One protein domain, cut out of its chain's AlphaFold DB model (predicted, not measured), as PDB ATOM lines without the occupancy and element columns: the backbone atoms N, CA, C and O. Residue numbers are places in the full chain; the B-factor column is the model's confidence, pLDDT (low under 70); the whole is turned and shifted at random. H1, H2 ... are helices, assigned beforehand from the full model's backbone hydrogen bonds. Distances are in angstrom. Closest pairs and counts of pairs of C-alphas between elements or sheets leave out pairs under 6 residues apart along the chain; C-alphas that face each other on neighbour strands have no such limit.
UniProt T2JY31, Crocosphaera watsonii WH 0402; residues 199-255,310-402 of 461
ATOM      1  N   LEU A 199      28.750  -1.889 -31.716       55.09
ATOM      2  CA  LEU A 199      30.009  -2.400 -31.190       55.09
ATOM      3  C   LEU A 199      30.355  -3.688 -31.927       55.09
ATOM      4  O   LEU A 199      29.921  -4.745 -31.499       55.09
ATOM      5  N   ASN A 200      31.088  -3.530 -33.038       51.97
ATOM      6  CA  ASN A 200      31.678  -4.543 -33.923       51.97
ATOM      7  C   ASN A 200      31.289  -6.002 -33.647       51.97
ATOM      8  O   ASN A 200      31.727  -6.580 -32.648       51.97
ATOM      9  N   ASP A 201      30.600  -6.582 -34.632       56.28
ATOM     10  CA  ASP A 201      30.187  -7.985 -34.772       56.28
ATOM     11  C   ASP A 201      31.352  -8.958 -35.028       56.28
ATOM     12  O   ASP A 201      31.145 -10.064 -35.534       56.28
ATOM     13  N   ASP A 202      32.587  -8.555 -34.712       60.38
ATOM     14  CA  ASP A 202      33.747  -9.406 -34.931       60.38
ATOM     15  C   ASP A 202      33.618 -10.653 -34.046       60.38
ATOM     16  O   ASP A 202      33.345 -10.536 -32.843       60.38
ATOM     17  N   PRO A 203      33.777 -11.858 -34.621       67.94
ATOM     18  CA  PRO A 203      33.737 -13.078 -33.841       67.94
ATOM     19  C   PRO A 203      34.839 -13.028 -32.785       67.94
ATOM     20  O   PRO A 203      35.982 -12.689 -33.091       67.94
ATOM     21  N   HIS A 204      34.477 -13.385 -31.554       82.19
ATOM     22  CA  HIS A 204      35.398 -13.429 -30.424       82.19
ATOM     23  C   HIS A 204      36.676 -14.209 -30.772       82.19
ATOM     24  O   HIS A 204      36.598 -15.360 -31.220       82.19
ATOM     25  N   GLN A 205      37.841 -13.599 -30.537       84.62
ATOM     26  CA  GLN A 205      39.135 -14.200 -30.844       84.62
ATOM     27  C   GLN A 205      39.813 -14.710 -29.569       84.62
ATOM     28  O   GLN A 205      40.173 -13.949 -28.673       84.62
ATOM     29  N   GLU A 206      40.036 -16.025 -29.502       90.19
ATOM     30  CA  GLU A 206      40.838 -16.630 -28.438       90.19
ATOM     31  C   GLU A 206      42.306 -16.754 -28.873       90.19
ATOM     32  O   GLU A 206      42.630 -17.372 -29.894       90.19
ATOM     33  N   VAL A 207      43.222 -16.271 -28.034       92.94
ATOM     34  CA  VAL A 207      44.653 -16.550 -28.186       92.94
ATOM     35  C   VAL A 207      44.920 -18.006 -27.791       92.94
ATOM     36  O   VAL A 207      44.484 -18.485 -26.736       92.94
ATOM     37  N   LYS A 208      45.636 -18.743 -28.652       91.94
ATOM     38  CA  LYS A 208      45.778 -20.206 -28.543       91.94
ATOM     39  C   LYS A 208      46.583 -20.636 -27.320       91.94
ATOM     40  O   LYS A 208      46.146 -21.543 -26.596       91.94
ATOM     41  N   ASN A 209      47.732 -20.005 -27.074       95.06
ATOM     42  CA  ASN A 209      48.610 -20.328 -25.953       95.06
ATOM     43  C   ASN A 209      48.797 -19.129 -25.023       95.06
ATOM     44  O   ASN A 209      48.834 -17.988 -25.462       95.06
ATOM     45  N   LEU A 210      48.997 -19.401 -23.729       96.50
ATOM     46  CA  LEU A 210      49.260 -18.351 -22.741       96.50
ATOM     47  C   LEU A 210      50.510 -17.527 -23.090       96.50
ATOM     48  O   LEU A 210      50.514 -16.316 -22.934       96.50
ATOM     49  N   LYS A 211      51.551 -18.196 -23.590       96.50
ATOM     50  CA  LYS A 211      52.826 -17.582 -23.986       96.50
ATOM     51  C   LYS A 211      52.735 -16.656 -25.205       96.50
ATOM     52  O   LYS A 211      53.704 -15.963 -25.479       96.50
ATOM     53  N   ASP A 212      51.631 -16.715 -25.951       96.94
ATOM     54  CA  ASP A 212      51.447 -15.876 -27.135       96.94
ATOM     55  C   ASP A 212      50.971 -14.472 -26.721       96.94
ATOM     56  O   ASP A 212      51.187 -13.516 -27.454       96.94
ATOM     57  N   PHE A 213      50.370 -14.319 -25.532       97.81
ATOM     58  CA  PHE A 213      50.067 -13.003 -24.969       97.81
ATOM     59  C   PHE A 213      51.346 -12.221 -24.660       97.81
ATOM     60  O   PHE A 213      52.347 -12.801 -24.231       97.81
ATOM     61  N   SER A 214      51.271 -10.887 -24.761       97.88
ATOM     62  CA  SER A 214      52.315 -10.005 -24.235       97.88
ATOM     63  C   SER A 214      52.588 -10.366 -22.771       97.88
ATOM     64  O   SER A 214      51.632 -10.456 -21.994       97.88
ATOM     65  N   PRO A 215      53.852 -10.544 -22.340       96.44
ATOM     66  CA  PRO A 215      54.175 -10.940 -20.967       96.44
ATOM     67  C   PRO A 215      53.689  -9.918 -19.930       96.44
ATOM     68  O   PRO A 215      53.493 -10.255 -18.760       96.44
ATOM     69  N   HIS A 216      53.446  -8.673 -20.346       97.75
ATOM     70  CA  HIS A 216      52.924  -7.626 -19.477       97.75
ATOM     71  C   HIS A 216      51.472  -7.873 -19.053       97.75
ATOM     72  O   HIS A 216      51.116  -7.503 -17.938       97.75
ATOM     73  N   LEU A 217      50.654  -8.543 -19.872       97.44
ATOM     74  CA  LEU A 217      49.254  -8.841 -19.550       97.44
ATOM     75  C   LEU A 217      49.067  -9.818 -18.383       97.44
ATOM     76  O   LEU A 217      48.449  -9.421 -17.391       97.44
ATOM     77  N   PRO A 218      49.576 -11.067 -18.436       97.50
ATOM     78  CA  PRO A 218      49.436 -11.991 -17.319       97.50
ATOM     79  C   PRO A 218      50.110 -11.434 -16.061       97.50
ATOM     80  O   PRO A 218      49.555 -11.576 -14.973       97.50
ATOM     81  N   ASN A 219      51.235 -10.721 -16.193       97.44
ATOM     82  CA  ASN A 219      51.898 -10.072 -15.061       97.44
ATOM     83  C   ASN A 219      51.031  -8.973 -14.431       97.44
ATOM     84  O   ASN A 219      50.845  -8.970 -13.216       97.44
ATOM     85  N   ALA A 220      50.459  -8.071 -15.233       97.75
ATOM     86  CA  ALA A 220      49.554  -7.031 -14.747       97.75
ATOM     87  C   ALA A 220      48.325  -7.637 -14.058       97.75
ATOM     88  O   ALA A 220      47.949  -7.209 -12.964       97.75
ATOM     89  N   LEU A 221      47.740  -8.675 -14.663       96.81
ATOM     90  CA  LEU A 221      46.569  -9.364 -14.135       96.81
ATOM     91  C   LEU A 221      46.862 -10.025 -12.781       96.81
ATOM     92  O   LEU A 221      46.129  -9.802 -11.820       96.81
ATOM     93  N   ILE A 222      47.955 -10.788 -12.679       96.81
ATOM     94  CA  ILE A 222      48.387 -11.432 -11.430       96.81
ATOM     95  C   ILE A 222      48.725 -10.372 -10.373       96.81
ATOM     96  O   ILE A 222      48.301 -10.494  -9.225       96.81
ATOM     97  N   ALA A 223      49.436  -9.303 -10.740       95.31
ATOM     98  CA  ALA A 223      49.779  -8.225  -9.814       95.31
ATOM     99  C   ALA A 223      48.539  -7.526  -9.236       95.31
ATOM    100  O   ALA A 223      48.503  -7.193  -8.043       95.31
ATOM    101  N   SER A 224      47.519  -7.292 -10.065       93.38
ATOM    102  CA  SER A 224      46.279  -6.629  -9.654       93.38
ATOM    103  C   SER A 224      45.369  -7.556  -8.851       93.38
ATOM    104  O   SER A 224      45.041  -7.247  -7.704       93.38
ATOM    105  N   GLU A 225      45.007  -8.704  -9.424       91.19
ATOM    106  CA  GLU A 225      43.888  -9.526  -8.956       91.19
ATOM    107  C   GLU A 225      44.308 -10.617  -7.966       91.19
ATOM    108  O   GLU A 225      43.592 -10.885  -7.003       91.19
ATOM    109  N   ASP A 226      45.460 -11.259  -8.181       94.62
ATOM    110  CA  ASP A 226      45.828 -12.473  -7.446       94.62
ATOM    111  C   ASP A 226      47.346 -12.698  -7.413       94.62
ATOM    112  O   ASP A 226      47.901 -13.559  -8.094       94.62
ATOM    113  N   THR A 227      48.041 -11.922  -6.578       93.50
ATOM    114  CA  THR A 227      49.520 -11.924  -6.493       93.50
ATOM    115  C   THR A 227      50.144 -13.280  -6.147       93.50
ATOM    116  O   THR A 227      51.333 -13.492  -6.375       93.50
ATOM    117  N   ARG A 228      49.355 -14.210  -5.594       93.75
ATOM    118  CA  ARG A 228      49.780 -15.562  -5.209       93.75
ATOM    119  C   ARG A 228      49.134 -16.635  -6.070       93.75
ATOM    120  O   ARG A 228      49.097 -17.791  -5.648       93.75
ATOM    121  N   PHE A 229      48.670 -16.274  -7.265       96.62
ATOM    122  CA  PHE A 229      47.946 -17.165  -8.162       96.62
ATOM    123  C   PHE A 229      48.614 -18.533  -8.317       96.62
ATOM    124  O   PHE A 229      47.939 -19.546  -8.207       96.62
ATOM    125  N   TYR A 230      49.935 -18.589  -8.497       96.69
ATOM    126  CA  TYR A 230      50.666 -19.849  -8.670       96.69
ATOM    127  C   TYR A 230      50.927 -20.640  -7.378       96.69
ATOM    128  O   TYR A 230      51.325 -21.799  -7.451       96.69
ATOM    129  N   TRP A 231      50.725 -20.043  -6.202       95.88
ATOM    130  CA  TRP A 231      51.037 -20.664  -4.911       95.88
ATOM    131  C   TRP A 231      49.839 -21.388  -4.281       95.88
ATOM    132  O   TRP A 231      50.015 -22.427  -3.648       95.88
ATOM    133  N   HIS A 232      48.627 -20.844  -4.417       95.56
ATOM    134  CA  HIS A 232      47.427 -21.430  -3.807       95.56
ATOM    135  C   HIS A 232      46.715 -22.416  -4.740       95.56
ATOM    136  O   HIS A 232      47.018 -22.477  -5.927       95.56
ATOM    137  N   ILE A 233      45.749 -23.171  -4.206       93.56
ATOM    138  CA  ILE A 233      44.902 -24.088  -4.981       93.56
ATOM    139  C   ILE A 233      43.464 -23.584  -4.912       93.56
ATOM    140  O   ILE A 233      42.787 -23.785  -3.906       93.56
ATOM    141  N   GLY A 234      43.006 -22.900  -5.958       91.94
ATOM    142  CA  GLY A 234      41.640 -22.400  -6.146       91.94
ATOM    143  C   GLY A 234      41.242 -21.243  -5.230       91.94
ATOM    144  O   GLY A 234      40.564 -20.319  -5.667       91.94
ATOM    145  N   VAL A 235      41.655 -21.266  -3.967       93.56
ATOM    146  CA  VAL A 235      41.329 -20.297  -2.922       93.56
ATOM    147  C   VAL A 235      42.614 -19.931  -2.189       93.56
ATOM    148  O   VAL A 235      43.392 -20.817  -1.856       93.56
ATOM    149  N   ASP A 236      42.804 -18.647  -1.880       94.38
ATOM    150  CA  ASP A 236      43.954 -18.138  -1.130       94.38
ATOM    151  C   ASP A 236      43.612 -17.956   0.367       94.38
ATOM    152  O   ASP A 236      42.990 -16.951   0.735       94.38
ATOM    153  N   PRO A 237      44.024 -18.874   1.270       91.38
ATOM    154  CA  PRO A 237      43.694 -18.775   2.692       91.38
ATOM    155  C   PRO A 237      44.332 -17.551   3.351       91.38
ATOM    156  O   PRO A 237      43.712 -16.895   4.189       91.38
ATOM    157  N   TYR A 238      45.554 -17.199   2.944       90.12
ATOM    158  CA  TYR A 238      46.212 -15.992   3.429       90.12
ATOM    159  C   TYR A 238      45.525 -14.734   2.890       90.12
ATOM    160  O   TYR A 238      45.505 -13.707   3.565       90.12
ATOM    161  N   GLY A 239      44.994 -14.784   1.667       86.69
ATOM    162  CA  GLY A 239      44.254 -13.691   1.036       86.69
ATOM    163  C   GLY A 239      42.963 -13.402   1.789       86.69
ATOM    164  O   GLY A 239      42.689 -12.246   2.107       86.69
ATOM    165  N   ILE A 240      42.247 -14.468   2.160       87.81
ATOM    166  CA  ILE A 240      41.062 -14.422   3.020       87.81
ATOM    167  C   ILE A 240      41.405 -13.854   4.395       87.81
ATOM    168  O   ILE A 240      40.773 -12.893   4.823       87.81
ATOM    169  N   PHE A 241      42.416 -14.400   5.077       88.56
ATOM    170  CA  PHE A 241      42.787 -13.937   6.415       88.56
ATOM    171  C   PHE A 241      43.188 -12.455   6.420       88.56
ATOM    172  O   PHE A 241      42.687 -11.681   7.230       88.56
ATOM    173  N   ARG A 242      44.022 -12.035   5.462       86.81
ATOM    174  CA  ARG A 242      44.413 -10.630   5.279       86.81
ATOM    175  C   ARG A 242      43.199  -9.730   5.043       86.81
ATOM    176  O   ARG A 242      43.109  -8.682   5.669       86.81
ATOM    177  N   ALA A 243      42.278 -10.130   4.166       85.62
ATOM    178  CA  ALA A 243      41.075  -9.347   3.887       85.62
ATOM    179  C   ALA A 243      40.178  -9.217   5.127       85.62
ATOM    180  O   ALA A 243      39.643  -8.142   5.367       85.62
ATOM    181  N   ILE A 244      40.051 -10.273   5.940       85.19
ATOM    182  CA  ILE A 244      39.319 -10.215   7.213       85.19
ATOM    183  C   ILE A 244      39.974  -9.204   8.158       85.19
ATOM    184  O   ILE A 244      39.280  -8.344   8.682       85.19
ATOM    185  N   VAL A 245      41.294  -9.272   8.355       86.44
ATOM    186  CA  VAL A 245      42.007  -8.354   9.262       86.44
ATOM    187  C   VAL A 245      41.874  -6.899   8.805       86.44
ATOM    188  O   VAL A 245      41.551  -6.045   9.623       86.44
ATOM    189  N   VAL A 246      42.069  -6.620   7.512       82.00
ATOM    190  CA  VAL A 246      41.969  -5.258   6.956       82.00
ATOM    191  C   VAL A 246      40.539  -4.724   7.050       82.00
ATOM    192  O   VAL A 246      40.331  -3.622   7.538       82.00
ATOM    193  N   ASN A 247      39.536  -5.522   6.673       79.75
ATOM    194  CA  ASN A 247      38.131  -5.097   6.723       79.75
ATOM    195  C   ASN A 247      37.572  -4.997   8.160       79.75
ATOM    196  O   ASN A 247      36.469  -4.496   8.336       79.75
ATOM    197  N   LEU A 248      38.278  -5.509   9.177       82.38
ATOM    198  CA  LEU A 248      37.954  -5.274  10.593       82.38
ATOM    199  C   LEU A 248      38.585  -3.985  11.138       82.38
ATOM    200  O   LEU A 248      38.175  -3.518  12.197       82.38
ATOM    201  N   GLN A 249      39.609  -3.456  10.464       82.25
ATOM    202  CA  GLN A 249      40.314  -2.229  10.842       82.25
ATOM    203  C   GLN A 249      39.774  -0.997  10.102       82.25
ATOM    204  O   GLN A 249      39.807   0.094  10.662       82.25
ATOM    205  N   ASP A 250      39.263  -1.176   8.882       69.25
ATOM    206  CA  ASP A 250      38.620  -0.130   8.082       69.25
ATOM    207  C   ASP A 250      37.091  -0.124   8.298       69.25
ATOM    208  O   ASP A 250      36.462  -1.180   8.347       69.25
ATOM    209  N   ASP A 251      36.457   1.058   8.315       53.19
ATOM    210  CA  ASP A 251      34.988   1.243   8.397       53.19
ATOM    211  C   ASP A 251      34.233   0.817   7.101       53.19
ATOM    212  O   ASP A 251      33.125   1.275   6.808       53.19
ATOM    213  N   GLY A 252      34.813  -0.076   6.289       47.62
ATOM    214  CA  GLY A 252      34.241  -0.546   5.025       47.62
ATOM    215  C   GLY A 252      34.954  -1.758   4.413       47.62
ATOM    216  O   GLY A 252      36.051  -2.142   4.808       47.62
ATOM    217  N   ILE A 253      34.328  -2.378   3.402       52.84
ATOM    218  CA  ILE A 253      34.930  -3.483   2.632       52.84
ATOM    219  C   ILE A 253      35.937  -2.886   1.637       52.84
ATOM    220  O   ILE A 253      35.578  -2.514   0.521       52.84
ATOM    221  N   SER A 254      37.194  -2.778   2.063       51.59
ATOM    222  CA  SER A 254      38.292  -2.145   1.318       51.59
ATOM    223  C   SER A 254      39.013  -3.135   0.390       51.59
ATOM    224  O   SER A 254      39.447  -2.776  -0.706       51.59
ATOM    225  N   GLN A 255      39.099  -4.418   0.780       64.31
ATOM    226  CA  GLN A 255      39.812  -5.437   0.001       64.31
ATOM    227  C   GLN A 255      39.028  -6.733  -0.230       64.31
ATOM    228  O   GLN A 255      38.444  -7.324   0.680       64.31
ATOM    229  N   LEU A 310      35.379  -7.189 -20.667       84.75
ATOM    230  CA  LEU A 310      36.165  -5.945 -20.598       84.75
ATOM    231  C   LEU A 310      35.379  -4.711 -21.075       84.75
ATOM    232  O   LEU A 310      35.939  -3.679 -21.451       84.75
ATOM    233  N   GLY A 311      34.052  -4.790 -20.967       76.44
ATOM    234  CA  GLY A 311      33.161  -3.673 -21.253       76.44
ATOM    235  C   GLY A 311      32.841  -3.560 -22.734       76.44
ATOM    236  O   GLY A 311      33.482  -4.177 -23.580       76.44
ATOM    237  N   VAL A 312      31.808  -2.777 -23.050       74.44
ATOM    238  CA  VAL A 312      31.524  -2.369 -24.439       74.44
ATOM    239  C   VAL A 312      31.357  -3.583 -25.383       74.44
ATOM    240  O   VAL A 312      31.747  -3.582 -26.545       74.44
ATOM    241  N   GLY A 313      30.790  -4.668 -24.846       72.25
ATOM    242  CA  GLY A 313      30.541  -5.912 -25.582       72.25
ATOM    243  C   GLY A 313      31.777  -6.782 -25.836       72.25
ATOM    244  O   GLY A 313      31.621  -7.842 -26.429       72.25
ATOM    245  N   LYS A 314      32.968  -6.384 -25.373       82.62
ATOM    246  CA  LYS A 314      34.224  -7.111 -25.594       82.62
ATOM    247  C   LYS A 314      34.486  -8.140 -24.498       82.62
ATOM    248  O   LYS A 314      34.318  -7.858 -23.305       82.62
ATOM    249  N   TYR A 315      34.886  -9.336 -24.916       86.19
ATOM    250  CA  TYR A 315      35.235 -10.454 -24.047       86.19
ATOM    251  C   TYR A 315      36.641 -10.922 -24.395       86.19
ATOM    252  O   TYR A 315      36.977 -11.102 -25.555       86.19
ATOM    253  N   GLY A 316      37.463 -11.123 -23.380       91.25
ATOM    254  CA  GLY A 316      38.869 -11.419 -23.549       91.25
ATOM    255  C   GLY A 316      39.711 -10.190 -23.858       91.25
ATOM    256  O   GLY A 316      39.237  -9.150 -24.318       91.25
ATOM    257  N   PHE A 317      40.997 -10.325 -23.563       95.69
ATOM    258  CA  PHE A 317      41.975  -9.263 -23.739       95.69
ATOM    259  C   PHE A 317      42.319  -9.015 -25.210       95.69
ATOM    260  O   PHE A 317      42.666  -7.885 -25.521       95.69
ATOM    261  N   GLU A 318      42.185 -10.005 -26.103       95.25
ATOM    262  CA  GLU A 318      42.400  -9.810 -27.549       95.25
ATOM    263  C   GLU A 318      41.367  -8.842 -28.128       95.25
ATOM    264  O   GLU A 318      41.726  -7.765 -28.600       95.25
ATOM    265  N   ASP A 319      40.079  -9.163 -27.983       91.56
ATOM    266  CA  ASP A 319      38.982  -8.310 -28.445       91.56
ATOM    267  C   ASP A 319      39.054  -6.898 -27.836       91.56
ATOM    268  O   ASP A 319      38.730  -5.904 -28.490       91.56
ATOM    269  N   ALA A 320      39.458  -6.798 -26.565       92.31
ATOM    270  CA  ALA A 320      39.591  -5.521 -25.875       92.31
ATOM    271  C   ALA A 320      40.813  -4.720 -26.345       92.31
ATOM    272  O   ALA A 320      40.694  -3.512 -26.532       92.31
ATOM    273  N   ALA A 321      41.968  -5.355 -26.555       95.69
ATOM    274  CA  ALA A 321      43.164  -4.690 -27.065       95.69
ATOM    275  C   ALA A 321      42.930  -4.144 -28.479       95.69
ATOM    276  O   ALA A 321      43.212  -2.970 -28.730       95.69
ATOM    277  N   GLN A 322      42.305  -4.940 -29.353       93.69
ATOM    278  CA  GLN A 322      41.943  -4.500 -30.702       93.69
ATOM    279  C   GLN A 322      40.975  -3.318 -30.632       93.69
ATOM    280  O   GLN A 322      41.180  -2.290 -31.271       93.69
ATOM    281  N   PHE A 323      39.954  -3.407 -29.775       90.50
ATOM    282  CA  PHE A 323      38.978  -2.335 -29.641       90.50
ATOM    283  C   PHE A 323      39.569  -1.039 -29.070       90.50
ATOM    284  O   PHE A 323      39.372   0.021 -29.658       90.50
ATOM    285  N   TYR A 324      40.258  -1.088 -27.927       92.75
ATOM    286  CA  TYR A 324      40.723   0.115 -27.227       92.75
ATOM    287  C   TYR A 324      42.003   0.706 -27.818       92.75
ATOM    288  O   TYR A 324      42.144   1.927 -27.779       92.75
ATOM    289  N   PHE A 325      42.896  -0.116 -28.371       95.44
ATOM    290  CA  PHE A 325      44.250   0.294 -28.766       95.44
ATOM    291  C   PHE A 325      44.603  -0.008 -30.227       95.44
ATOM    292  O   PHE A 325      45.677   0.394 -30.655       95.44
ATOM    293  N   ASP A 326      43.722  -0.666 -30.991       94.12
ATOM    294  CA  ASP A 326      44.008  -1.110 -32.369       94.12
ATOM    295  C   ASP A 326      45.263  -2.004 -32.447       94.12
ATOM    296  O   ASP A 326      46.075  -1.922 -33.367       94.12
ATOM    297  N   LYS A 327      45.446  -2.837 -31.414       95.38
ATOM    298  CA  LYS A 327      46.593  -3.736 -31.236       95.38
ATOM    299  C   LYS A 327      46.138  -5.133 -30.852       95.38
ATOM    300  O   LYS A 327      45.129  -5.295 -30.171       95.38
ATOM    301  N   SER A 328      46.927  -6.139 -31.211       96.56
ATOM    302  CA  SER A 328      46.737  -7.484 -30.666       96.56
ATOM    303  C   SER A 328      47.153  -7.527 -29.191       96.56
ATOM    304  O   SER A 328      48.102  -6.853 -28.783       96.56
ATOM    305  N   ALA A 329      46.514  -8.372 -28.377       96.94
ATOM    306  CA  ALA A 329      46.931  -8.613 -26.992       96.94
ATOM    307  C   ALA A 329      48.322  -9.265 -26.898       96.94
ATOM    308  O   ALA A 329      48.927  -9.318 -25.826       96.94
ATOM    309  N   THR A 330      48.854  -9.744 -28.021       97.06
ATOM    310  CA  THR A 330      50.233 -10.224 -28.139       97.06
ATOM    311  C   THR A 330      51.264  -9.080 -28.128       97.06
ATOM    312  O   THR A 330      52.410  -9.297 -27.745       97.06
ATOM    313  N   GLU A 331      50.845  -7.846 -28.438       97.19
ATOM    314  CA  GLU A 331      51.725  -6.689 -28.684       97.19
ATOM    315  C   GLU A 331      51.507  -5.511 -27.722       97.19
ATOM    316  O   GLU A 331      52.192  -4.492 -27.826       97.19
ATOM    317  N   VAL A 332      50.570  -5.624 -26.777       97.44
ATOM    318  CA  VAL A 332      50.302  -4.538 -25.824       97.44
ATOM    319  C   VAL A 332      51.493  -4.272 -24.905       97.44
ATOM    320  O   VAL A 332      52.149  -5.197 -24.405       97.44
ATOM    321  N   ASP A 333      51.745  -2.994 -24.638       97.81
ATOM    322  CA  ASP A 333      52.800  -2.561 -23.725       97.81
ATOM    323  C   ASP A 333      52.358  -2.582 -22.244       97.81
ATOM    324  O   ASP A 333      51.240  -2.973 -21.900       97.81
ATOM    325  N   ILE A 334      53.248  -2.176 -21.327       98.19
ATOM    326  CA  ILE A 334      52.969  -2.127 -19.879       98.19
ATOM    327  C   ILE A 334      51.770  -1.223 -19.559       98.19
ATOM    328  O   ILE A 334      50.957  -1.567 -18.699       98.19
ATOM    329  N   ALA A 335      51.672  -0.058 -20.201       98.00
ATOM    330  CA  ALA A 335      50.633   0.918 -19.904       98.00
ATOM    331  C   ALA A 335      49.272   0.453 -20.430       98.00
ATOM    332  O   ALA A 335      48.268   0.582 -19.728       98.00
ATOM    333  N   GLU A 336      49.238  -0.128 -21.624       97.94
ATOM    334  CA  GLU A 336      48.044  -0.700 -22.251       97.94
ATOM    335  C   GLU A 336      47.556  -1.927 -21.476       97.94
ATOM    336  O   GLU A 336      46.392  -1.972 -21.069       97.94
ATOM    337  N   ALA A 337      48.455  -2.865 -21.155       98.19
ATOM    338  CA  ALA A 337      48.147  -4.034 -20.335       98.19
ATOM    339  C   ALA A 337      47.582  -3.636 -18.963       98.19
ATOM    340  O   ALA A 337      46.535  -4.136 -18.543       98.19
ATOM    341  N   ALA A 338      48.234  -2.690 -18.280       98.19
ATOM    342  CA  ALA A 338      47.764  -2.175 -17.000       98.19
ATOM    343  C   ALA A 338      46.414  -1.452 -17.117       98.19
ATOM    344  O   ALA A 338      45.610  -1.531 -16.191       98.19
ATOM    345  N   THR A 339      46.143  -0.777 -18.240       97.62
ATOM    346  CA  THR A 339      44.858  -0.105 -18.482       97.62
ATOM    347  C   THR A 339      43.738  -1.128 -18.638       97.62
ATOM    348  O   THR A 339      42.722  -1.011 -17.960       97.62
ATOM    349  N   LEU A 340      43.934  -2.169 -19.456       97.00
ATOM    350  CA  LEU A 340      42.940  -3.232 -19.638       97.00
ATOM    351  C   LEU A 340      42.639  -3.956 -18.319       97.00
ATOM    352  O   LEU A 340      41.478  -4.187 -17.985       97.00
ATOM    353  N   VAL A 341      43.671  -4.266 -17.528       96.81
ATOM    354  CA  VAL A 341      43.500  -4.909 -16.214       96.81
ATOM    355  C   VAL A 341      42.790  -3.986 -15.220       96.81
ATOM    356  O   VAL A 341      41.901  -4.430 -14.496       96.81
ATOM    357  N   ALA A 342      43.122  -2.693 -15.203       94.88
ATOM    358  CA  ALA A 342      42.508  -1.707 -14.314       94.88
ATOM    359  C   ALA A 342      40.986  -1.562 -14.505       94.88
ATOM    360  O   ALA A 342      40.284  -1.133 -13.587       94.88
ATOM    361  N   MET A 343      40.468  -1.942 -15.674       90.06
ATOM    362  CA  MET A 343      39.045  -1.874 -16.002       90.06
ATOM    363  C   MET A 343      38.223  -3.020 -15.404       90.06
ATOM    364  O   MET A 343      37.020  -2.854 -15.200       90.06
ATOM    365  N   LEU A 344      38.841  -4.165 -15.095       88.06
ATOM    366  CA  LEU A 344      38.159  -5.397 -14.673       88.06
ATOM    367  C   LEU A 344      37.110  -5.225 -13.559       88.06
ATOM    368  O   LEU A 344      36.047  -5.844 -13.670       88.06
ATOM    369  N   PRO A 345      37.330  -4.406 -12.507       81.94
ATOM    370  CA  PRO A 345      36.357  -4.289 -11.422       81.94
ATOM    371  C   PRO A 345      35.015  -3.694 -11.868       81.94
ATOM    372  O   PRO A 345      33.970  -4.064 -11.331       81.94
ATOM    373  N   ALA A 346      35.030  -2.787 -12.849       78.69
ATOM    374  CA  ALA A 346      33.831  -2.178 -13.416       78.69
ATOM    375  C   ALA A 346      34.073  -1.757 -14.881       78.69
ATOM    376  O   ALA A 346      34.227  -0.566 -15.159       78.69
ATOM    377  N   PRO A 347      34.061  -2.696 -15.846       79.69
ATOM    378  CA  PRO A 347      34.594  -2.442 -17.188       79.69
ATOM    379  C   PRO A 347      33.892  -1.321 -17.965       79.69
ATOM    380  O   PRO A 347      34.519  -0.580 -18.713       79.69
ATOM    381  N   ASN A 348      32.586  -1.144 -17.757       76.06
ATOM    382  CA  ASN A 348      31.825  -0.066 -18.399       76.06
ATOM    383  C   ASN A 348      31.986   1.296 -17.705       76.06
ATOM    384  O   ASN A 348      31.705   2.313 -18.327       76.06
ATOM    385  N   LEU A 349      32.411   1.327 -16.438       72.44
ATOM    386  CA  LEU A 349      32.595   2.566 -15.679       72.44
ATOM    387  C   LEU A 349      34.041   3.059 -15.750       72.44
ATOM    388  O   LEU A 349      34.275   4.249 -15.890       72.44
ATOM    389  N   TYR A 350      35.000   2.139 -15.664       83.44
ATOM    390  CA  TYR A 350      36.429   2.439 -15.582       83.44
ATOM    391  C   TYR A 350      37.141   2.393 -16.933       83.44
ATOM    392  O   TYR A 350      38.372   2.399 -16.960       83.44
ATOM    393  N   ASN A 351      36.405   2.322 -18.046       84.56
ATOM    394  CA  ASN A 351      37.032   2.412 -19.359       84.56
ATOM    395  C   ASN A 351      37.494   3.854 -19.646       84.56
ATOM    396  O   ASN A 351      36.776   4.807 -19.333       84.56
ATOM    397  N   PRO A 352      38.650   4.010 -20.310       88.19
ATOM    398  CA  PRO A 352      39.276   5.312 -20.559       88.19
ATOM    399  C   PRO A 352      38.506   6.191 -21.542       88.19
ATOM    400  O   PRO A 352      38.783   7.384 -21.642       88.19
ATOM    401  N   VAL A 353      37.550   5.619 -22.279       84.00
ATOM    402  CA  VAL A 353      36.666   6.397 -23.145       84.00
ATOM    403  C   VAL A 353      35.629   7.148 -22.291       84.00
ATOM    404  O   VAL A 353      35.269   8.276 -22.621       84.00
ATOM    405  N   GLN A 354      35.151   6.534 -21.202       80.50
ATOM    406  CA  GLN A 354      34.091   7.052 -20.331       80.50
ATOM    407  C   GLN A 354      34.630   8.014 -19.270       80.50
ATOM    408  O   GLN A 354      34.024   9.058 -19.036       80.50
ATOM    409  N   ASP A 355      35.735   7.651 -18.620       81.44
ATOM    410  CA  ASP A 355      36.389   8.459 -17.588       81.44
ATOM    411  C   ASP A 355      37.908   8.261 -17.657       81.44
ATOM    412  O   ASP A 355      38.483   7.361 -17.041       81.44
ATOM    413  N   TYR A 356      38.553   9.119 -18.447       87.50
ATOM    414  CA  TYR A 356      39.987   9.053 -18.703       87.50
ATOM    415  C   TYR A 356      40.822   9.194 -17.424       87.50
ATOM    416  O   TYR A 356      41.757   8.420 -17.206       87.50
ATOM    417  N   ASP A 357      40.483  10.159 -16.568       88.88
ATOM    418  CA  ASP A 357      41.270  10.483 -15.378       88.88
ATOM    419  C   ASP A 357      41.219   9.341 -14.361       88.88
ATOM    420  O   ASP A 357      42.258   8.922 -13.836       88.88
ATOM    421  N   THR A 358      40.031   8.772 -14.132       87.06
ATOM    422  CA  THR A 358      39.880   7.592 -13.273       87.06
ATOM    423  C   THR A 358      40.635   6.394 -13.850       87.06
ATOM    424  O   THR A 358      41.349   5.708 -13.110       87.06
ATOM    425  N   SER A 359      40.566   6.153 -15.165       90.56
ATOM    426  CA  SER A 359      41.326   5.070 -15.803       90.56
ATOM    427  C   SER A 359      42.836   5.234 -15.635       90.56
ATOM    428  O   SER A 359      43.516   4.257 -15.322       90.56
ATOM    429  N   VAL A 360      43.376   6.451 -15.768       95.56
ATOM    430  CA  VAL A 360      44.805   6.728 -15.540       95.56
ATOM    431  C   VAL A 360      45.205   6.420 -14.096       95.56
ATOM    432  O   VAL A 360      46.243   5.793 -13.862       95.56
ATOM    433  N   GLN A 361      44.388   6.816 -13.116       95.06
ATOM    434  CA  GLN A 361      44.658   6.532 -11.702       95.06
ATOM    435  C   GLN A 361      44.676   5.024 -11.418       95.06
ATOM    436  O   GLN A 361      45.597   4.525 -10.763       95.06
ATOM    437  N   LEU A 362      43.687   4.286 -11.933       94.00
ATOM    438  CA  LEU A 362      43.592   2.838 -11.746       94.00
ATOM    439  C   LEU A 362      44.720   2.092 -12.475       94.00
ATOM    440  O   LEU A 362      45.353   1.223 -11.874       94.00
ATOM    441  N   ARG A 363      45.050   2.483 -13.713       97.31
ATOM    442  CA  ARG A 363      46.210   1.971 -14.462       97.31
ATOM    443  C   ARG A 363      47.496   2.146 -13.661       97.31
ATOM    444  O   ARG A 363      48.254   1.195 -13.491       97.31
ATOM    445  N   ASN A 364      47.738   3.347 -13.136       97.75
ATOM    446  CA  ASN A 364      48.953   3.636 -12.374       97.75
ATOM    447  C   ASN A 364      49.046   2.778 -11.103       97.75
ATOM    448  O   ASN A 364      50.135   2.324 -10.766       97.75
ATOM    449  N   ARG A 365      47.916   2.467 -10.450       96.56
ATOM    450  CA  ARG A 365      47.879   1.523  -9.320       96.56
ATOM    451  C   ARG A 365      48.317   0.114  -9.731       96.56
ATOM    452  O   ARG A 365      49.022  -0.538  -8.963       96.56
ATOM    453  N   VAL A 366      47.916  -0.365 -10.911       97.62
ATOM    454  CA  VAL A 366      48.364  -1.668 -11.435       97.62
ATOM    455  C   VAL A 366      49.866  -1.640 -11.728       97.62
ATOM    456  O   VAL A 366      50.582  -2.528 -11.270       97.62
ATOM    457  N   ILE A 367      50.365  -0.589 -12.390       98.38
ATOM    458  CA  ILE A 367      51.799  -0.416 -12.687       98.38
ATOM    459  C   ILE A 367      52.635  -0.403 -11.397       98.38
ATOM    460  O   ILE A 367      53.639  -1.107 -11.303       98.38
ATOM    461  N   ASP A 368      52.198   0.338 -10.378       97.56
ATOM    462  CA  ASP A 368      52.891   0.411  -9.086       97.56
ATOM    463  C   ASP A 368      52.956  -0.956  -8.396       97.56
ATOM    464  O   ASP A 368      53.982  -1.324  -7.820       97.56
ATOM    465  N   ARG A 369      51.885  -1.752  -8.500       96.44
ATOM    466  CA  ARG A 369      51.865  -3.126  -7.983       96.44
ATOM    467  C   ARG A 369      52.812  -4.039  -8.755       96.44
ATOM    468  O   ARG A 369      53.524  -4.816  -8.125       96.44
ATOM    469  N   MET A 370      52.866  -3.933 -10.083       98.06
ATOM    470  CA  MET A 370      53.820  -4.696 -10.899       98.06
ATOM    471  C   MET A 370      55.269  -4.372 -10.514       98.06
ATOM    472  O   MET A 370      56.079  -5.286 -10.355       98.06
ATOM    473  N   ALA A 371      55.588  -3.091 -10.301       97.75
ATOM    474  CA  ALA A 371      56.912  -2.654  -9.862       97.75
ATOM    475  C   ALA A 371      57.251  -3.166  -8.451       97.75
ATOM    476  O   ALA A 371      58.337  -3.701  -8.226       97.75
ATOM    477  N   ALA A 372      56.307  -3.080  -7.507       96.62
ATOM    478  CA  ALA A 372      56.481  -3.581  -6.140       96.62
ATOM    479  C   ALA A 372      56.742  -5.098  -6.092       96.62
ATOM    480  O   ALA A 372      57.508  -5.575  -5.254       96.62
ATOM    481  N   LEU A 373      56.143  -5.850  -7.020       96.25
ATOM    482  CA  LEU A 373      56.354  -7.289  -7.192       96.25
ATOM    483  C   LEU A 373      57.560  -7.629  -8.081       96.25
ATOM    484  O   LEU A 373      57.797  -8.806  -8.346       96.25
ATOM    485  N   ARG A 374      58.333  -6.625  -8.521       96.88
ATOM    486  CA  ARG A 374      59.516  -6.766  -9.390       96.88
ATOM    487  C   ARG A 374      59.223  -7.442 -10.734       96.88
ATOM    488  O   ARG A 374      60.099  -8.081 -11.307       96.88
ATOM    489  N   MET A 375      57.998  -7.302 -11.237       97.00
ATOM    490  CA  MET A 375      57.607  -7.789 -12.567       97.00
ATOM    491  C   MET A 375      58.048  -6.843 -13.691       97.00
ATOM    492  O   MET A 375      58.106  -7.255 -14.845       97.00
ATOM    493  N   ILE A 376      58.326  -5.586 -13.345       97.88
ATOM    494  CA  ILE A 376      58.881  -4.537 -14.207       97.88
ATOM    495  C   ILE A 376      59.894  -3.731 -13.392       97.88
ATOM    496  O   ILE A 376      59.812  -3.698 -12.157       97.88
ATOM    497  N   SER A 377      60.833  -3.071 -14.065       98.06
ATOM    498  CA  SER A 377      61.798  -2.199 -13.394       98.06
ATOM    499  C   SER A 377      61.145  -0.887 -12.916       98.06
ATOM    500  O   SER A 377      60.131  -0.450 -13.475       98.06
ATOM    501  N   PRO A 378      61.709  -0.205 -11.901       97.31
ATOM    502  CA  PRO A 378      61.247   1.123 -11.497       97.31
ATOM    503  C   PRO A 378      61.257   2.147 -12.646       97.31
ATOM    504  O   PRO A 378      60.365   2.990 -12.741       97.31
ATOM    505  N   GLU A 379      62.234   2.064 -13.552       97.81
ATOM    506  CA  GLU A 379      62.358   2.943 -14.718       97.81
ATOM    507  C   GLU A 379      61.272   2.659 -15.764       97.81
ATOM    508  O   GLU A 379      60.703   3.587 -16.344       97.81
ATOM    509  N   GLU A 380      60.956   1.386 -16.011       98.00
ATOM    510  CA  GLU A 380      59.826   0.972 -16.850       98.00
ATOM    511  C   GLU A 380      58.500   1.461 -16.273       98.00
ATOM    512  O   GLU A 380      57.718   2.085 -16.991       98.00
ATOM    513  N   ALA A 381      58.284   1.279 -14.968       97.94
ATOM    514  CA  ALA A 381      57.097   1.763 -14.274       97.94
ATOM    515  C   ALA A 381      56.948   3.289 -14.389       97.94
ATOM    516  O   ALA A 381      55.884   3.795 -14.750       97.94
ATOM    517  N   ALA A 382      58.028   4.040 -14.155       97.75
ATOM    518  CA  ALA A 382      58.027   5.497 -14.266       97.75
ATOM    519  C   ALA A 382      57.796   5.992 -15.705       97.75
ATOM    520  O   ALA A 382      57.221   7.065 -15.900       97.75
ATOM    521  N   ARG A 383      58.253   5.249 -16.723       97.81
ATOM    522  CA  ARG A 383      57.953   5.542 -18.135       97.81
ATOM    523  C   ARG A 383      56.488   5.241 -18.462       97.81
ATOM    524  O   ARG A 383      55.805   6.127 -18.965       97.81
ATOM    525  N   ALA A 384      55.990   4.063 -18.096       97.19
ATOM    526  CA  ALA A 384      54.612   3.641 -18.353       97.19
ATOM    527  C   ALA A 384      53.573   4.534 -17.649       97.19
ATOM    528  O   ALA A 384      52.523   4.830 -18.204       97.19
ATOM    529  N   ARG A 385      53.865   5.047 -16.447       97.06
ATOM    530  CA  ARG A 385      52.970   5.996 -15.755       97.06
ATOM    531  C   ARG A 385      52.845   7.345 -16.458       97.06
ATOM    532  O   ARG A 385      51.823   8.011 -16.306       97.06
ATOM    533  N   ARG A 386      53.889   7.763 -17.179       96.12
ATOM    534  CA  ARG A 386      53.927   9.029 -17.924       96.12
ATOM    535  C   ARG A 386      53.347   8.908 -19.330       96.12
ATOM    536  O   ARG A 386      53.128   9.940 -19.956       96.12
ATOM    537  N   SER A 387      53.107   7.694 -19.830       94.12
ATOM    538  CA  SER A 387      52.469   7.531 -21.131       94.12
ATOM    539  C   SER A 387      51.005   7.960 -21.066       94.12
ATOM    540  O   SER A 387      50.307   7.781 -20.057       94.12
ATOM    541  N   ILE A 388      50.540   8.543 -22.165       93.12
ATOM    542  CA  ILE A 388      49.120   8.784 -22.387       93.12
ATOM    543  C   ILE A 388      48.438   7.459 -22.733       93.12
ATOM    544  O   ILE A 388      49.045   6.583 -23.343       93.12
ATOM    545  N   ILE A 389      47.174   7.308 -22.347       91.69
ATOM    546  CA  ILE A 389      46.326   6.239 -22.882       91.69
ATOM    547  C   ILE A 389      45.878   6.690 -24.276       91.69
ATOM    548  O   ILE A 389      44.991   7.540 -24.385       91.69
ATOM    549  N   ASP A 390      46.525   6.191 -25.329       91.00
ATOM    550  CA  ASP A 390      46.150   6.526 -26.704       91.00
ATOM    551  C   ASP A 390      45.059   5.583 -27.212       91.00
ATOM    552  O   ASP A 390      45.300   4.418 -27.507       91.00
ATOM    553  N   LEU A 391      43.824   6.084 -27.253       90.81
ATOM    554  CA  LEU A 391      42.668   5.283 -27.639       90.81
ATOM    555  C   LEU A 391      42.492   5.228 -29.147       90.81
ATOM    556  O   LEU A 391      42.551   6.270 -29.813       90.81
ATOM    557  N   SER A 392      42.120   4.050 -29.643       90.81
ATOM    558  CA  SER A 392      41.773   3.835 -31.042       90.81
ATOM    559  C   SER A 392      40.662   4.801 -31.493       90.81
ATOM    560  O   SER A 392      39.755   5.152 -30.718       90.81
ATOM    561  N   PRO A 393      40.657   5.224 -32.770       86.00
ATOM    562  CA  PRO A 393      39.582   6.053 -33.312       86.00
ATOM    563  C   PRO A 393      38.197   5.407 -33.163       86.00
ATOM    564  O   PRO A 393      37.195   6.111 -33.016       86.00
ATOM    565  N   GLN A 394      38.132   4.074 -33.200       81.56
ATOM    566  CA  GLN A 394      36.901   3.318 -33.021       81.56
ATOM    567  C   GLN A 394      36.377   3.425 -31.587       81.56
ATOM    568  O   GLN A 394      35.207   3.767 -31.404       81.56
ATOM    569  N   ALA A 395      37.229   3.204 -30.582       83.56
ATOM    570  CA  ALA A 395      36.854   3.328 -29.177       83.56
ATOM    571  C   ALA A 395      36.347   4.741 -28.865       83.56
ATOM    572  O   ALA A 395      35.280   4.897 -28.273       83.56
ATOM    573  N   ARG A 396      37.034   5.776 -29.369       80.38
ATOM    574  CA  ARG A 396      36.599   7.179 -29.227       80.38
ATOM    575  C   ARG A 396      35.217   7.435 -29.847       80.38
ATOM    576  O   ARG A 396      34.406   8.155 -29.272       80.38
ATOM    577  N   LYS A 397      34.919   6.831 -31.006       75.94
ATOM    578  CA  LYS A 397      33.608   6.950 -31.679       75.94
ATOM    579  C   LYS A 397      32.497   6.152 -30.990       75.94
ATOM    580  O   LYS A 397      31.339   6.563 -31.054       75.94
ATOM    581  N   ALA A 398      32.823   5.027 -30.361       68.25
ATOM    582  CA  ALA A 398      31.854   4.111 -29.768       68.25
ATOM    583  C   ALA A 398      31.013   4.758 -28.651       68.25
ATOM    584  O   ALA A 398      29.799   4.563 -28.612       68.25
ATOM    585  N   LEU A 399      31.610   5.593 -27.793       57.06
ATOM    586  CA  LEU A 399      30.846   6.302 -26.755       57.06
ATOM    587  C   LEU A 399      30.032   7.487 -27.278       57.06
ATOM    588  O   LEU A 399      28.995   7.802 -26.700       57.06
ATOM    589  N   ALA A 400      30.408   8.083 -28.412       54.34
ATOM    590  CA  ALA A 400      29.577   9.096 -29.062       54.34
ATOM    591  C   ALA A 400      28.266   8.515 -29.639       54.34
ATOM    592  O   ALA A 400      27.364   9.273 -29.998       54.34
ATOM    593  N   LYS A 401      28.154   7.180 -29.754       56.72
ATOM    594  CA  LYS A 401      27.045   6.486 -30.430       56.72
ATOM    595  C   LYS A 401      26.298   5.446 -29.589       56.72
ATOM    596  O   LYS A 401      25.345   4.877 -30.114       56.72
ATOM    597  N   ASN A 402      26.673   5.180 -28.336       59.59
ATOM    598  CA  ASN A 402      25.993   4.155 -27.535       59.59
ATOM    599  C   ASN A 402      24.585   4.635 -27.132       59.59
ATOM    600  O   ASN A 402      24.435   5.496 -26.263       59.59
TER     601      ASN A 402
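AT A GLANCE: This is residues 199 to 255 and 310 to 402 of the 461 residues of a protein of Crocosphaera watsonii WH 0402 (UniProt T2JY31). The longest helix, H5, crosses the short helix H4 in the core of a cluster of helices, with H1, H3 and H6 also packed on H4 and H6 folded back along H5. H2 lies off at one end of the long axis and touches no helix, while H7, towards the other end, meets only the end of H3. The printed part has 150 residues with seven named helices, H1 to H7 in chain order, and no named strand; the class is all helix, with 78 residues in the helices. It is compact, with a radius of gyration of the C-alphas of 16.1 A, and spans 45 by 36 by 32 A.

IN THESE COORDINATES: H5, residues 356 to 372, is 24.3 A long from first to last C-alpha, from (39.987, 9.053, -18.703) to (56.481, -3.581, -6.140). H4 is residues 334 to 343, 14.5 A, and H6 is residues 378 to 386, 12.5 A. H1, residues 216 to 225, is 14.0 A long and begins at C-alpha 216, (52.924, -7.626, -19.477). H3 is residues 316 to 325, 13.9 A, and H2 is residues 237 to 249, 18.8 A. H7, residues 393 to 401, is 12.9 A long and ends at C-alpha 401, (27.045, 6.486, -30.430).

HOW THE PARTS SIT: H5 touches H4, the hub, at a steep tilt of 64 degrees, opposite ways; their closest C-alphas, those of Thr 339 and Arg 363, are 4.7 A apart. H5 and H6 form a helical hairpin at a shallow tilt of 3 degrees, with the C-alphas of Asn 364 and Arg 385 closest at 5.8 A. With residues 366 to 370 alone, H5 touches H1 about perpendicular, at 87 degrees; the C-alphas of Ala 223 and Met 370 are closest, 5.5 A apart. H4 also touches H1, closest at the C-alphas of Leu 217 and Ala 337, 5.0 A; the tilt of 38 degrees, the same way, is only just steep. H4 touches H6, with the C-alphas of Ala 335 and Ala 384 closest at 5.1 A, and H3, with those of Phe 317 and Leu 340 closest at 7.4 A. H3 and H7 touch only at their ends, where the C-alphas of Tyr 324 and Ala 395 are closest at 5.4 A. H2 is apart from the other helices. Every O i to N i+4 pair is within hydrogen-bond range in H1 to H5, against 4 of 5 in H6 and 3 of 5 in H7.

THE WHOLE: The two C-alphas farthest apart, those of Asp 201 and Gln 249, are 47.1 A apart. Residues 256 to 309 are not printed, and C-alphas 255 and 310 are 20.9 A apart across this cut. The links from H1 to H2 and from H4 to H5 are long. The mean pLDDT of the printed part is 88.2; residues 199 to 203, 250 to 255 and 398 to 402 are under 70.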